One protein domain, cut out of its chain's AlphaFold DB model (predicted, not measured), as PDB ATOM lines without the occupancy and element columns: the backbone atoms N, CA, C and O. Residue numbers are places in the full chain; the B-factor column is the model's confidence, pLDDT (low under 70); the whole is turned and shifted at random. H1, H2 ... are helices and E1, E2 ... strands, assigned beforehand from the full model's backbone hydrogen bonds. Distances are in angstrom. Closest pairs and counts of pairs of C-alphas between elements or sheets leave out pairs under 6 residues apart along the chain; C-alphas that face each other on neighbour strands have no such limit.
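This is residues 170 to 232 of the 807 residues of the protein "Hypothetical protein" of Alexandrium monilatum (UniProt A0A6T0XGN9). Short helix H3 sits in the middle, crossed steeply by long helix H1; E1 and H2 pass on another side, and H4 and a tail, residues 225 to 232, lie toward one end. The 63 printed residues, mostly helix, run H1, E1, H2, H3, H4: four named helices, one named strand. The whole is compact, radius of gyration of the C-alphas 11.4 A, spanning 32 by 25 by 20 A.

H1, residues 170 to 185, touches H3, residues 206 to 214, at a steep tilt of 58 degrees; their closest C-alphas, Ala 178 and Pro 206, are 4.6 A apart. E1, residues 194 to 198, pairs with no named strand. H3 and H4, residues 221 to 224, only just touch, with 3 pairs of C-alphas within 8 A, closest Ala 208 and Pro 221, 6.3 A. Every O i to N i+4 pair is within hydrogen-bond range in H1 and H3; in H2, residues 199 to 203, 0 of 1, and 1 of 2 O i to N i+3; H4 is too short.

H1, 22.5 A long, begins at C-alpha 170 (139.598, 167.983, 167.703); H4 ends at C-alpha 224 (131.061, 185.832, 181.756). E1 measures 13.2 A, H3 12.9 A.

The printed part has no cut and no long link; pLDDT is under 70 at residues 188 to 190 and 226 to 232.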
ATOM      1  N   ALA A 170     140.268 166.687 167.596       83.94
ATOM      2  CA  ALA A 170     139.598 167.983 167.703       83.94
ATOM      3  C   ALA A 170     140.155 168.855 168.845       83.94
ATOM      4  O   ALA A 170     140.388 170.047 168.649       83.94
ATOM      5  N   ALA A 171     140.426 168.270 170.018       83.56
ATOM      6  CA  ALA A 171     141.028 168.991 171.142       83.56
ATOM      7  C   ALA A 171     142.481 169.414 170.845       83.56
ATOM      8  O   ALA A 171     142.914 170.493 171.251       83.56
ATOM      9  N   SER A 172     143.217 168.603 170.081       85.50
ATOM     10  CA  SER A 172     144.570 168.930 169.615       85.50
ATOM     11  C   SER A 172     144.572 170.108 168.633       85.50
ATOM     12  O   SER A 172     145.382 171.024 168.771       85.50
ATOM     13  N   GLU A 173     143.642 170.133 167.673       88.94
ATOM     14  CA  GLU A 173     143.479 171.256 166.738       88.94
ATOM     15  C   GLU A 173     143.005 172.535 167.448       88.94
ATOM     16  O   GLU A 173     143.488 173.637 167.175       88.94
ATOM     17  N   TRP A 174     142.073 172.402 168.393       90.94
ATOM     18  CA  TRP A 174     141.648 173.491 169.270       90.94
ATOM     19  C   TRP A 174     142.837 174.106 170.024       90.94
ATOM     20  O   TRP A 174     143.032 175.322 169.970       90.94
ATOM     21  N   LEU A 175     143.690 173.275 170.629       89.69
ATOM     22  CA  LEU A 175     144.877 173.732 171.351       89.69
ATOM     23  C   LEU A 175     145.901 174.396 170.422       89.69
ATOM     24  O   LEU A 175     146.474 175.430 170.771       89.69
ATOM     25  N   ALA A 176     146.119 173.843 169.228       90.38
ATOM     26  CA  ALA A 176     147.012 174.442 168.238       90.38
ATOM     27  C   ALA A 176     146.558 175.861 167.849       90.38
ATOM     28  O   ALA A 176     147.373 176.785 167.820       90.38
ATOM     29  N   ARG A 177     145.249 176.059 167.639       91.00
ATOM     30  CA  ARG A 177     144.669 177.386 167.375       91.00
ATOM     31  C   ARG A 177     144.825 178.333 168.563       91.00
ATOM     32  O   ARG A 177     145.167 179.494 168.361       91.00
ATOM     33  N   ALA A 178     144.629 177.845 169.788       91.19
ATOM     34  CA  ALA A 178     144.825 178.642 170.998       91.19
ATOM     35  C   ALA A 178     146.283 179.123 171.137       91.19
ATOM     36  O   ALA A 178     146.520 180.301 171.396       91.19
ATOM     37  N   ARG A 179     147.264 178.243 170.888       91.06
ATOM     38  CA  ARG A 179     148.700 178.585 170.910       91.06
ATOM     39  C   ARG A 179     149.066 179.617 169.844       91.06
ATOM     40  O   ARG A 179     149.719 180.603 170.162       91.06
ATOM     41  N   GLN A 180     148.587 179.437 168.614       91.25
ATOM     42  CA  GLN A 180     148.825 180.403 167.538       91.25
ATOM     43  C   GLN A 180     148.214 181.777 167.856       91.25
ATOM     44  O   GLN A 180     148.808 182.815 167.564       91.25
ATOM     45  N   TRP A 181     147.021 181.801 168.454       92.81
ATOM     46  CA  TRP A 181     146.387 183.052 168.864       92.81
ATOM     47  C   TRP A 181     147.159 183.728 170.006       92.81
ATOM     48  O   TRP A 181     147.371 184.937 169.963       92.81
ATOM     49  N   LEU A 182     147.649 182.952 170.979       91.06
ATOM     50  CA  LEU A 182     148.504 183.440 172.064       91.06
ATOM     51  C   LEU A 182     149.826 184.035 171.553       91.06
ATOM     52  O   LEU A 182     150.241 185.090 172.022       91.06
ATOM     53  N   GLU A 183     150.467 183.399 170.573       88.94
ATOM     54  CA  GLU A 183     151.685 183.922 169.945       88.94
ATOM     55  C   GLU A 183     151.432 185.301 169.314       88.94
ATOM     56  O   GLU A 183     152.174 186.253 169.556       88.94
ATOM     57  N   ARG A 184     150.322 185.442 168.574       90.25
ATOM     58  CA  ARG A 184     149.919 186.713 167.945       90.25
ATOM     59  C   ARG A 184     149.511 187.789 168.948       90.25
ATOM     60  O   ARG A 184     149.622 188.970 168.622       90.25
ATOM     61  N   LEU A 185     149.000 187.395 170.116       86.62
ATOM     62  CA  LEU A 185     148.635 188.314 171.196       86.62
ATOM     63  C   LEU A 185     149.868 189.008 171.780       86.62
ATOM     64  O   LEU A 185     149.755 190.154 172.209       86.62
ATOM     65  N   SER A 186     151.020 188.325 171.773       82.00
ATOM     66  CA  SER A 186     152.259 188.790 172.403       82.00
ATOM     67  C   SER A 186     152.008 189.231 173.857       82.00
ATOM     68  O   SER A 186     152.067 190.417 174.176       82.00
ATOM     69  N   PRO A 187     151.609 188.289 174.736       74.06
ATOM     70  CA  PRO A 187     151.146 188.599 176.081       74.06
ATOM     71  C   PRO A 187     152.241 189.264 176.917       74.06
ATOM     72  O   PRO A 187     153.381 188.794 176.955       74.06
ATOM     73  N   LYS A 188     151.868 190.300 177.668       65.62
ATOM     74  CA  LYS A 188     152.759 190.931 178.645       65.62
ATOM     75  C   LYS A 188     152.887 190.081 179.901       65.62
ATOM     76  O   LYS A 188     153.965 189.943 180.481       65.62
ATOM     77  N   ALA A 189     151.775 189.492 180.336       61.88
ATOM     78  CA  ALA A 189     151.782 188.569 181.457       61.88
ATOM     79  C   ALA A 189     152.436 187.238 181.054       61.88
ATOM     80  O   ALA A 189     152.090 186.646 180.031       61.88
ATOM     81  N   LYS A 190     153.327 186.708 181.906       67.50
ATOM     82  CA  LYS A 190     153.789 185.320 181.768       67.50
ATOM     83  C   LYS A 190     152.576 184.396 181.822       67.50
ATOM     84  O   LYS A 190     151.934 184.276 182.868       67.50
ATOM     85  N   VAL A 191     152.291 183.732 180.708       70.06
ATOM     86  CA  VAL A 191     151.265 182.692 180.655       70.06
ATOM     87  C   VAL A 191     151.812 181.482 181.404       70.06
ATOM     88  O   VAL A 191     152.928 181.046 181.102       70.06
ATOM     89  N   PRO A 192     151.082 180.927 182.384       73.06
ATOM     90  CA  PRO A 192     151.493 179.682 183.010       73.06
ATOM     91  C   PRO A 192     151.687 178.612 181.934       73.06
ATOM     92  O   PRO A 192     150.811 178.409 181.094       73.06
ATOM     93  N   ALA A 193     152.830 177.919 181.962       71.19
ATOM     94  CA  ALA A 193     153.126 176.890 180.968       71.19
ATOM     95  C   ALA A 193     152.029 175.819 180.938       71.19
ATOM     96  O   ALA A 193     151.678 175.338 179.871       71.19
ATOM     97  N   SER A 194     151.454 175.479 182.094       79.38
ATOM     98  CA  SER A 194     150.296 174.594 182.213       79.38
ATOM     99  C   SER A 194     149.163 175.279 182.965       79.38
ATOM    100  O   SER A 194     149.386 175.891 184.011       79.38
ATOM    101  N   VAL A 195     147.948 175.147 182.440       85.44
ATOM    102  CA  VAL A 195     146.724 175.721 183.001       85.44
ATOM    103  C   VAL A 195     145.693 174.614 183.143       85.44
ATOM    104  O   VAL A 195     145.504 173.802 182.234       85.44
ATOM    105  N   ARG A 196     145.028 174.575 184.297       87.62
ATOM    106  CA  ARG A 196     143.918 173.660 184.547       87.62
ATOM    107  C   ARG A 196     142.624 174.324 184.084       87.62
ATOM    108  O   ARG A 196     142.259 175.375 184.606       87.62
ATOM    109  N   LEU A 197     141.969 173.715 183.105       87.38
ATOM    110  CA  LEU A 197     140.699 174.160 182.535       87.38
ATOM    111  C   LEU A 197     139.601 173.138 182.866       87.38
ATOM    112  O   LEU A 197     139.915 171.957 183.049       87.38
ATOM    113  N   PRO A 198     138.324 173.542 182.942       86.56
ATOM    114  CA  PRO A 198     137.227 172.578 183.005       86.56
ATOM    115  C   PRO A 198     137.191 171.735 181.719       86.56
ATOM    116  O   PRO A 198     137.630 172.185 180.661       86.56
ATOM    117  N   ALA A 199     136.689 170.499 181.784       83.31
ATOM    118  CA  ALA A 199     136.633 169.615 180.613       83.31
ATOM    119  C   ALA A 199     135.792 170.189 179.458       83.31
ATOM    120  O   ALA A 199     136.106 169.942 178.298       83.31
ATOM    121  N   SER A 200     134.786 171.009 179.770       85.50
ATOM    122  CA  SER A 200     133.988 171.790 178.815       85.50
ATOM    123  C   SER A 200     134.810 172.790 177.992       85.50
ATOM    124  O   SER A 200     134.338 173.251 176.954       85.50
ATOM    125  N   ALA A 201     136.044 173.113 178.397       86.44
ATOM    126  CA  ALA A 201     136.854 174.125 177.730       86.44
ATOM    127  C   ALA A 201     137.205 173.793 176.278       86.44
ATOM    128  O   ALA A 201     137.441 174.702 175.486       86.44
ATOM    129  N   VAL A 202     137.189 172.512 175.901       84.00
ATOM    130  CA  VAL A 202     137.374 172.093 174.501       84.00
ATOM    131  C   VAL A 202     136.232 172.539 173.583       84.00
ATOM    132  O   VAL A 202     136.417 172.572 172.368       84.00
ATOM    133  N   GLU A 203     135.068 172.887 174.143       84.81
ATOM    134  CA  GLU A 203     133.931 173.450 173.404       84.81
ATOM    135  C   GLU A 203     133.986 174.979 173.313       84.81
ATOM    136  O   GLU A 203     133.256 175.582 172.526       84.81
ATOM    137  N   TRP A 204     134.852 175.629 174.097       89.06
ATOM    138  CA  TRP A 204     135.015 177.078 174.044       89.06
ATOM    139  C   TRP A 204     135.693 177.497 172.741       89.06
ATOM    140  O   TRP A 204     136.437 176.730 172.121       89.06
ATOM    141  N   GLU A 205     135.540 178.767 172.361       88.94
ATOM    142  CA  GLU A 205     136.429 179.315 171.344       88.94
ATOM    143  C   GLU A 205     137.894 179.251 171.851       88.94
ATOM    144  O   GLU A 205     138.144 179.586 173.014       88.94
ATOM    145  N   PRO A 206     138.887 178.852 171.028       91.44
ATOM    146  CA  PRO A 206     140.270 178.648 171.485       91.44
ATOM    147  C   PRO A 206     140.876 179.840 172.240       91.44
ATOM    148  O   PRO A 206     141.587 179.677 173.231       91.44
ATOM    149  N   MET A 207     140.560 181.056 171.799       92.62
ATOM    150  CA  MET A 207     141.006 182.298 172.426       92.62
ATOM    151  C   MET A 207     140.366 182.559 173.796       92.62
ATOM    152  O   MET A 207     140.994 183.197 174.635       92.62
ATOM    153  N   ALA A 208     139.172 182.032 174.078       93.00
ATOM    154  CA  ALA A 208     138.545 182.164 175.395       93.00
ATOM    155  C   ALA A 208     139.365 181.441 176.479       93.00
ATOM    156  O   ALA A 208     139.559 181.978 177.569       93.00
ATOM    157  N   ALA A 209     139.934 180.272 176.159       91.94
ATOM    158  CA  ALA A 209     140.846 179.567 177.062       91.94
ATOM    159  C   ALA A 209     142.173 180.309 177.266       91.94
ATOM    160  O   ALA A 209     142.715 180.311 178.373       91.94
ATOM    161  N   VAL A 210     142.679 180.976 176.224       92.50
ATOM    162  CA  VAL A 210     143.860 181.843 176.341       92.50
ATOM    163  C   VAL A 210     143.580 183.010 177.290       92.50
ATOM    164  O   VAL A 210     144.376 183.282 178.187       92.50
ATOM    165  N   LEU A 211     142.432 183.672 177.141       93.25
ATOM    166  CA  LEU A 211     142.028 184.775 178.013       93.25
ATOM    167  C   LEU A 211     141.798 184.311 179.458       93.25
ATOM    168  O   LEU A 211     142.249 184.979 180.386       93.25
ATOM    169  N   TYR A 212     141.185 183.143 179.665       92.19
ATOM    170  CA  TYR A 212     141.064 182.527 180.991       92.19
ATOM    171  C   TYR A 212     142.438 182.327 181.646       92.19
ATOM    172  O   TYR A 212     142.659 182.718 182.794       92.19
ATOM    173  N   ALA A 213     143.394 181.768 180.898       89.19
ATOM    174  CA  ALA A 213     144.755 181.537 181.368       89.19
ATOM    175  C   ALA A 213     145.482 182.838 181.741       89.19
ATOM    176  O   ALA A 213     146.057 182.941 182.827       89.19
ATOM    177  N   LEU A 214     145.437 183.838 180.858       87.56
ATOM    178  CA  LEU A 214     146.115 185.126 181.040       87.56
ATOM    179  C   LEU A 214     145.577 185.913 182.224       87.56
ATOM    180  O   LEU A 214     146.336 186.484 183.003       87.56
ATOM    181  N   THR A 215     144.258 185.900 182.381       88.25
ATOM    182  CA  THR A 215     143.574 186.576 183.483       88.25
ATOM    183  C   THR A 215     143.584 185.754 184.773       88.25
ATOM    184  O   THR A 215     143.038 186.191 185.784       88.25
ATOM    185  N   ARG A 216     144.212 184.568 184.771       87.44
ATOM    186  CA  ARG A 216     144.280 183.640 185.912       87.44
ATOM    187  C   ARG A 216     142.890 183.281 186.459       87.44
ATOM    188  O   ARG A 216     142.690 183.232 187.670       87.44
ATOM    189  N   GLY A 217     141.929 183.070 185.560       88.81
ATOM    190  CA  GLY A 217     140.536 182.746 185.881       88.81
ATOM    191  C   GLY A 217     139.690 183.931 186.359       88.81
ATOM    192  O   GLY A 217     138.519 183.751 186.694       88.81
ATOM    193  N   GLN A 218     140.242 185.153 186.389       90.00
ATOM    194  CA  GLN A 218     139.433 186.345 186.645       90.00
ATOM    195  C   GLN A 218     138.419 186.577 185.524       90.00
ATOM    196  O   GLN A 218     137.290 186.933 185.837       90.00
ATOM    197  N   PHE A 219     138.785 186.355 184.256       92.94
ATOM    198  CA  PHE A 219     137.814 186.148 183.182       92.94
ATOM    199  C   PHE A 219     137.509 184.657 183.081       92.94
ATOM    200  O   PHE A 219     138.415 183.846 182.885       92.94
ATOM    201  N   ASP A 220     136.233 184.319 183.209       92.56
ATOM    202  CA  ASP A 220     135.734 182.957 183.113       92.56
ATOM    203  C   ASP A 220     134.695 182.877 181.995       92.56
ATOM    204  O   ASP A 220     133.601 183.422 182.151       92.56
ATOM    205  N   PRO A 221     134.999 182.205 180.869       91.25
ATOM    206  CA  PRO A 221     134.057 182.080 179.772       91.25
ATOM    207  C   PRO A 221     132.701 181.485 180.187       91.25
ATOM    208  O   PRO A 221     131.686 181.902 179.636       91.25
ATOM    209  N   GLU A 222     132.641 180.571 181.166       88.75
ATOM    210  CA  GLU A 222     131.376 179.951 181.611       88.75
ATOM    211  C   GLU A 222     130.486 180.915 182.375       88.75
ATOM    212  O   GLU A 222     129.260 180.895 182.239       88.75
ATOM    213  N   ARG A 223     131.113 181.789 183.154       89.94
ATOM    214  CA  ARG A 223     130.417 182.800 183.944       89.94
ATOM    215  C   ARG A 223     130.100 184.044 183.121       89.94
ATOM    216  O   ARG A 223     129.020 184.624 183.237       89.94
ATOM    217  N   ASP A 224     131.060 184.490 182.321       91.50
ATOM    218  CA  ASP A 224     131.061 185.832 181.756       91.50
ATOM    219  C   ASP A 224     130.466 185.870 180.347       91.50
ATOM    220  O   ASP A 224     129.858 186.886 179.982       91.50
ATOM    221  N   VAL A 225     130.557 184.770 179.589       87.06
ATOM    222  CA  VAL A 225     129.998 184.650 178.238       87.06
ATOM    223  C   VAL A 225     128.646 183.946 178.304       87.06
ATOM    224  O   VAL A 225     128.536 182.738 178.473       87.06
ATOM    225  N   THR A 226     127.577 184.715 178.100       69.00
ATOM    226  CA  THR A 226     126.175 184.285 178.281       69.00
ATOM    227  C   THR A 226     125.743 183.074 177.418       69.00
ATOM    228  O   THR A 226     124.645 182.557 177.609       69.00
ATOM    229  N   ARG A 227     126.550 182.623 176.440       61.44
ATOM    230  CA  ARG A 227     126.261 181.467 175.565       61.44
ATOM    231  C   ARG A 227     127.538 180.752 175.103       61.44
ATOM    232  O   ARG A 227     127.939 180.907 173.956       61.44
ATOM    233  N   LEU A 228     128.147 179.930 175.950       51.88
ATOM    234  CA  LEU A 228     129.233 179.052 175.492       51.88
ATOM    235  C   LEU A 228     128.763 177.875 174.630       51.88
ATOM    236  O   LEU A 228     129.503 177.418 173.773       51.88
ATOM    237  N   GLN A 229     127.542 177.379 174.851       42.03
ATOM    238  CA  GLN A 229     127.165 176.027 174.416       42.03
ATOM    239  C   GLN A 229     126.304 175.949 173.146       42.03
ATOM    240  O   GLN A 229     126.079 174.852 172.661       42.03
ATOM    241  N   ASN A 230     125.805 177.061 172.586       42.38
ATOM    242  CA  ASN A 230     125.027 177.063 171.332       42.38
ATOM    243  C   ASN A 230     124.948 178.480 170.732       42.38
ATOM    244  O   ASN A 230     124.021 179.248 171.012       42.38
ATOM    245  N   ALA A 231     125.928 178.848 169.907       44.28
ATOM    246  CA  ALA A 231     125.946 180.115 169.184       44.28
ATOM    247  C   ALA A 231     125.471 179.913 167.738       44.28
ATOM    248  O   ALA A 231     126.274 179.739 166.825       44.28
ATOM    249  N   MET A 232     124.165 180.037 167.490       47.75
ATOM    250  CA  MET A 232     123.806 180.740 166.260       47.75
ATOM    251  C   MET A 232     124.210 182.193 166.495       47.75
ATOM    252  O   MET A 232     123.550 182.911 167.249       47.75
TER     253      MET A 232